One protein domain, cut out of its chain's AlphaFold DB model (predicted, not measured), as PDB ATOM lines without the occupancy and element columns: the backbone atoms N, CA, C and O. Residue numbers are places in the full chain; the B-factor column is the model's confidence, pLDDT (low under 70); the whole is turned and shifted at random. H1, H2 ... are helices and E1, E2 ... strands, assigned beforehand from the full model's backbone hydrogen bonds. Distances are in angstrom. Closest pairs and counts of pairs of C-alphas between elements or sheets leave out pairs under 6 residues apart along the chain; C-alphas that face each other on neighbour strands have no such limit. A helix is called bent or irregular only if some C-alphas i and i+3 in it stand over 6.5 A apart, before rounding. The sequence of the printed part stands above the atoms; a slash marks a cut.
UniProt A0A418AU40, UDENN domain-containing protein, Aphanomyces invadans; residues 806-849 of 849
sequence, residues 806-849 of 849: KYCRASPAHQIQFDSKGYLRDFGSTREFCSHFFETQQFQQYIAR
ATOM      1  N   LYS A 806     146.331 210.757 182.937       84.06
ATOM      2  CA  LYS A 806     146.792 211.617 181.823       84.06
ATOM      3  C   LYS A 806     147.954 212.538 182.215       84.06
ATOM      4  O   LYS A 806     148.669 213.028 181.345       84.06
ATOM      5  N   TYR A 807     148.129 212.768 183.514       84.00
ATOM      6  CA  TYR A 807     149.160 213.625 184.097       84.00
ATOM      7  C   TYR A 807     150.327 212.804 184.668       84.00
ATOM      8  O   TYR A 807     151.333 213.376 185.080       84.00
ATOM      9  N   CYS A 808     150.234 211.472 184.650       83.19
ATOM     10  CA  CYS A 808     151.346 210.574 184.945       83.19
ATOM     11  C   CYS A 808     152.263 210.445 183.720       83.19
ATOM     12  O   CYS A 808     151.803 210.158 182.615       83.19
ATOM     13  N   ARG A 809     153.572 210.615 183.912       78.81
ATOM     14  CA  ARG A 809     154.604 210.407 182.886       78.81
ATOM     15  C   ARG A 809     155.651 209.427 183.400       78.81
ATOM     16  O   ARG A 809     156.046 209.499 184.560       78.81
ATOM     17  N   ALA A 810     156.120 208.530 182.538       69.56
ATOM     18  CA  ALA A 810     157.247 207.667 182.867       69.56
ATOM     19  C   ALA A 810     158.540 208.497 182.898       69.56
ATOM     20  O   ALA A 810     158.902 209.122 181.901       69.56
ATOM     21  N   SER A 811     159.230 208.509 184.039       67.06
ATOM     22  CA  SER A 811     160.585 209.053 184.154       67.06
ATOM     23  C   SER A 811     161.604 208.035 183.619       67.06
ATOM     24  O   SER A 811     161.411 206.833 183.823       67.06
ATOM     25  N   PRO A 812     162.731 208.460 183.008       57.88
ATOM     26  CA  PRO A 812     163.821 207.549 182.632       57.88
ATOM     27  C   PRO A 812     164.369 206.715 183.809       57.88
ATOM     28  O   PRO A 812     164.923 205.638 183.596       57.88
ATOM     29  N   ALA A 813     164.155 207.150 185.056       59.03
ATOM     30  CA  ALA A 813     164.492 206.403 186.271       59.03
ATOM     31  C   ALA A 813     163.496 205.270 186.633       59.03
ATOM     32  O   ALA A 813     163.519 204.786 187.759       59.03
ATOM     33  N   HIS A 814     162.598 204.873 185.721       58.56
ATOM     34  CA  HIS A 814     161.544 203.860 185.933       58.56
ATOM     35  C   HIS A 814     160.518 204.200 187.039       58.56
ATOM     36  O   HIS A 814     159.707 203.359 187.419       58.56
ATOM     37  N   GLN A 815     160.494 205.446 187.518       65.50
ATOM     38  CA  GLN A 815     159.458 205.963 188.416       65.50
ATOM     39  C   GLN A 815     158.362 206.694 187.628       65.50
ATOM     40  O   GLN A 815     158.644 207.422 186.671       65.50
ATOM     41  N   ILE A 816     157.106 206.533 188.044       74.12
ATOM     42  CA  ILE A 816     155.977 207.300 187.507       74.12
ATOM     43  C   ILE A 816     155.969 208.676 188.183       74.12
ATOM     44  O   ILE A 816     155.873 208.773 189.402       74.12
ATOM     45  N   GLN A 817     156.059 209.747 187.393       77.94
ATOM     46  CA  GLN A 817     156.014 211.124 187.880       77.94
ATOM     47  C   GLN A 817     154.657 211.758 187.550       77.94
ATOM     48  O   GLN A 817     154.249 211.793 186.390       77.94
ATOM     49  N   PHE A 818     153.962 212.278 188.562       84.44
ATOM     50  CA  PHE A 818     152.658 212.928 188.410       84.44
ATOM     51  C   PHE A 818     152.789 214.457 188.288       84.44
ATOM     52  O   PHE A 818     153.323 215.122 189.176       84.44
ATOM     53  N   ASP A 819     152.275 215.026 187.195       84.06
ATOM     54  CA  ASP A 819     152.204 216.472 186.955       84.06
ATOM     55  C   ASP A 819     151.023 217.104 187.713       84.06
ATOM     56  O   ASP A 819     149.971 217.429 187.150       84.06
ATOM     57  N   SER A 820     151.214 217.299 189.020       81.38
ATOM     58  CA  SER A 820     150.236 217.959 189.893       81.38
ATOM     59  C   SER A 820     149.898 219.383 189.435       81.38
ATOM     60  O   SER A 820     148.751 219.809 189.549       81.38
ATOM     61  N   LYS A 821     150.857 220.119 188.855       83.06
ATOM     62  CA  LYS A 821     150.640 221.490 188.362       83.06
ATOM     63  C   LYS A 821     149.752 221.510 187.117       83.06
ATOM     64  O   LYS A 821     148.865 222.358 187.028       83.06
ATOM     65  N   GLY A 822     149.957 220.572 186.192       82.75
ATOM     66  CA  GLY A 822     149.075 220.350 185.048       82.75
ATOM     67  C   GLY A 822     147.657 219.986 185.486       82.75
ATOM     68  O   GLY A 822     146.704 220.615 185.033       82.75
ATOM     69  N   TYR A 823     147.520 219.053 186.434       84.12
ATOM     70  CA  TYR A 823     146.216 218.637 186.955       84.12
ATOM     71  C   TYR A 823     145.442 219.801 187.599       84.12
ATOM     72  O   TYR A 823     144.290 220.063 187.260       84.12
ATOM     73  N   LEU A 824     146.079 220.534 188.520       82.75
ATOM     74  CA  LEU A 824     145.440 221.615 189.286       82.75
ATOM     75  C   LEU A 824     145.058 222.834 188.431       82.75
ATOM     76  O   LEU A 824     144.198 223.619 188.838       82.75
ATOM     77  N   ARG A 825     145.685 223.007 187.262       82.12
ATOM     78  CA  ARG A 825     145.296 224.018 186.268       82.12
ATOM     79  C   ARG A 825     143.997 223.630 185.561       82.12
ATOM     80  O   ARG A 825     143.143 224.488 185.358       82.12
ATOM     81  N   ASP A 826     143.856 222.357 185.208       80.19
ATOM     82  CA  ASP A 826     142.751 221.870 184.382       80.19
ATOM     83  C   ASP A 826     141.497 221.541 185.238       80.19
ATOM     84  O   ASP A 826     140.370 221.635 184.752       80.19
ATOM     85  N   PHE A 827     141.668 221.257 186.541       75.12
ATOM     86  CA  PHE A 827     140.596 220.957 187.511       75.12
ATOM     87  C   PHE A 827     140.478 222.005 188.638       75.12
ATOM     88  O   PHE A 827     140.502 221.697 189.830       75.12
ATOM     89  N   GLY A 828     140.314 223.278 188.265       67.75
ATOM     90  CA  GLY A 828     140.319 224.410 189.204       67.75
ATOM     91  C   GLY A 828     139.293 224.361 190.354       67.75
ATOM     92  O   GLY A 828     139.551 224.926 191.412       67.75
ATOM     93  N   SER A 829     138.155 223.674 190.194       68.94
ATOM     94  CA  SER A 829     137.081 223.609 191.206       68.94
ATOM     95  C   SER A 829     137.363 222.682 192.393       68.94
ATOM     96  O   SER A 829     136.666 222.763 193.402       68.94
ATOM     97  N   THR A 830     138.367 221.810 192.293       71.00
ATOM     98  CA  THR A 830     138.836 220.956 193.396       71.00
ATOM     99  C   THR A 830     140.242 221.343 193.855       71.00
ATOM    100  O   THR A 830     140.829 220.643 194.673       71.00
ATOM    101  N   ARG A 831     140.789 222.454 193.340       75.31
ATOM    102  CA  ARG A 831     142.207 222.825 193.449       75.31
ATOM    103  C   ARG A 831     142.730 222.884 194.883       75.31
ATOM    104  O   ARG A 831     143.782 222.315 195.123       75.31
ATOM    105  N   GLU A 832     142.008 223.534 195.794       73.62
ATOM    106  CA  GLU A 832     142.386 223.688 197.212       73.62
ATOM    107  C   GLU A 832     142.518 222.328 197.919       73.62
ATOM    108  O   GLU A 832     143.536 222.030 198.539       73.62
ATOM    109  N   PHE A 833     141.527 221.452 197.738       74.62
ATOM    110  CA  PHE A 833     141.564 220.089 198.263       74.62
ATOM    111  C   PHE A 833     142.672 219.256 197.602       74.62
ATOM    112  O   PHE A 833     143.466 218.607 198.277       74.62
ATOM    113  N   CYS A 834     142.740 219.280 196.268       76.56
ATOM    114  CA  CYS A 834     143.675 218.464 195.503       76.56
ATOM    115  C   CYS A 834     145.140 218.864 195.726       76.56
ATOM    116  O   CYS A 834     145.986 217.976 195.695       76.56
ATOM    117  N   SER A 835     145.462 220.140 195.986       75.25
ATOM    118  CA  SER A 835     146.839 220.536 196.316       75.25
ATOM    119  C   SER A 835     147.345 219.833 197.572       75.25
ATOM    120  O   SER A 835     148.419 219.244 197.525       75.25
ATOM    121  N   HIS A 836     146.539 219.790 198.636       74.19
ATOM    122  CA  HIS A 836     146.900 219.072 199.861       74.19
ATOM    123  C   HIS A 836     146.823 217.550 199.683       74.19
ATOM    124  O   HIS A 836     147.704 216.823 200.136       74.19
ATOM    125  N   PHE A 837     145.809 217.046 198.972       74.75
ATOM    126  CA  PHE A 837     145.642 215.609 198.748       74.75
ATOM    127  C   PHE A 837     146.824 214.982 197.987       74.75
ATOM    128  O   PHE A 837     147.255 213.880 198.323       74.75
ATOM    129  N   PHE A 838     147.393 215.683 196.999       77.69
ATOM    130  CA  PHE A 838     148.544 215.187 196.237       77.69
ATOM    131  C   PHE A 838     149.858 215.162 197.029       77.69
ATOM    132  O   PHE A 838     150.774 214.427 196.660       77.69
ATOM    133  N   GLU A 839     149.949 215.919 198.121       72.62
ATOM    134  CA  GLU A 839     151.093 215.914 199.039       72.62
ATOM    135  C   GLU A 839     151.024 214.745 200.045       72.62
ATOM    136  O   GLU A 839     152.017 214.432 200.699       72.62
ATOM    137  N   THR A 840     149.886 214.040 200.140       69.75
ATOM    138  CA  THR A 840     149.727 212.899 201.056       69.75
ATOM    139  C   THR A 840     150.554 211.679 200.638       69.75
ATOM    140  O   THR A 840     150.609 211.292 199.467       69.75
ATOM    141  N   GLN A 841     151.127 210.987 201.627       67.38
ATOM    142  CA  GLN A 841     151.875 209.744 201.407       67.38
ATOM    143  C   GLN A 841     151.013 208.654 200.743       67.38
ATOM    144  O   GLN A 841     151.516 207.894 199.918       67.38
ATOM    145  N   GLN A 842     149.711 208.601 201.049       69.31
ATOM    146  CA  GLN A 842     148.775 207.665 200.419       69.31
ATOM    147  C   GLN A 842     148.619 207.908 198.919       69.31
ATOM    148  O   GLN A 842     148.650 206.952 198.146       69.31
ATOM    149  N   PHE A 843     148.482 209.166 198.483       75.38
ATOM    150  CA  PHE A 843     148.397 209.465 197.057       75.38
ATOM    151  C   PHE A 843     149.706 209.123 196.333       75.38
ATOM    152  O   PHE A 843     149.676 208.532 195.255       75.38
ATOM    153  N   GLN A 844     150.858 209.399 196.952       74.69
ATOM    154  CA  GLN A 844     152.161 209.011 196.402       74.69
ATOM    155  C   GLN A 844     152.293 207.481 196.268       74.69
ATOM    156  O   GLN A 844     152.706 206.989 195.219       74.69
ATOM    157  N   GLN A 845     151.861 206.709 197.273       73.00
ATOM    158  CA  GLN A 845     151.803 205.243 197.194       73.00
ATOM    159  C   GLN A 845     150.802 204.736 196.142       73.00
ATOM    160  O   GLN A 845     151.059 203.713 195.513       73.00
ATOM    161  N   TYR A 846     149.681 205.433 195.935       77.19
ATOM    162  CA  TYR A 846     148.694 205.101 194.903       77.19
ATOM    163  C   TYR A 846     149.217 205.331 193.477       77.19
ATOM    164  O   TYR A 846     148.866 204.574 192.584       77.19
ATOM    165  N   ILE A 847     150.056 206.351 193.260       77.75
ATOM    166  CA  ILE A 847     150.686 206.637 191.957       77.75
ATOM    167  C   ILE A 847     151.908 205.743 191.687       77.75
ATOM    168  O   ILE A 847     152.240 205.492 190.530       77.75
ATOM    169  N   ALA A 848     152.582 205.269 192.738       70.81
ATOM    170  CA  ALA A 848     153.724 204.360 192.631       70.81
ATOM    171  C   ALA A 848     153.336 202.888 192.370       70.81
ATOM    172  O   ALA A 848     154.221 202.084 192.074       70.81
ATOM    173  N   ARG A 849     152.049 202.540 192.504       66.88
ATOM    174  CA  ARG A 849     151.458 201.221 192.221       66.88
ATOM    175  C   ARG A 849     150.748 201.206 190.865       66.88
ATOM    176  O   ARG A 849     150.805 200.139 190.220       66.88
TER     177      ARG A 849
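This is residues 806 to 849 of the 849 residues of the protein "UDENN domain-containing protein" of Aphanomyces invadans (UniProt A0A418AU40). A strand hairpin, E1 and E2, makes one end of the domain, and a helical hairpin, H1 and H2, makes the other, where residues 825 to 830 stick out. H3 turns off the end of H2 and folds back toward E2. The printed part has 44 residues, with two named strands and then three named helices; the two-stranded sheet, order E1 - E2, is antiparallel, and the class is mostly helix. The whole is only just compact, close to loose, with a radius of gyration of the C-alphas of 10.9 A, and only just elongated, spanning 32 by 20 by 11 A.

E1, residues 808 to 810, and E2, residues 816 to 818, form a hairpin, antiparallel at 146 degrees; N 809 and O 817 are within hydrogen-bond range at 2.8 A. H1, residues 820 to 826, touches H2, residues 828 to 839, at a shallow tilt of 10 degrees, opposite ways; their closest C-alphas, of Leu 824 and Arg 831, are 5.4 A apart. H2 is irregular, with C-alphas 829 and 832 8.0 A apart, and its line is a rough one. H3, residues 841 to 847, is close to H2 but not clearly touching: the closest C-alphas, of Phe 837 and Phe 843, are 6.9 A apart, and the lines are only just about perpendicular, at 72 degrees. The closest C-alphas of E2 and H3, of Ile 816 and Ile 847, are 6.9 A apart. E1 and H3 are only just apart, at 8.1 A. Every O i to N i+4 pair is within hydrogen-bond range in H1 and H3, and 4 of 8 are in H2.

E1 begins at C-alpha 808, (151.346, 210.574, 184.945). H1 measures 10.1 A, H2 16.9 A and H3 10.0 A from first to last C-alpha. H3 ends at C-alpha 847, (150.686, 206.637, 191.957).

The two C-alphas farthest apart, of Ala 813 and Ser 829, are 32.7 A apart. The printed part has no cut, and its four links are tight. Mean pLDDT of the printed part is 74.6, with residues 810 to 815, 828 to 829, 840 to 842 and 849 under 70.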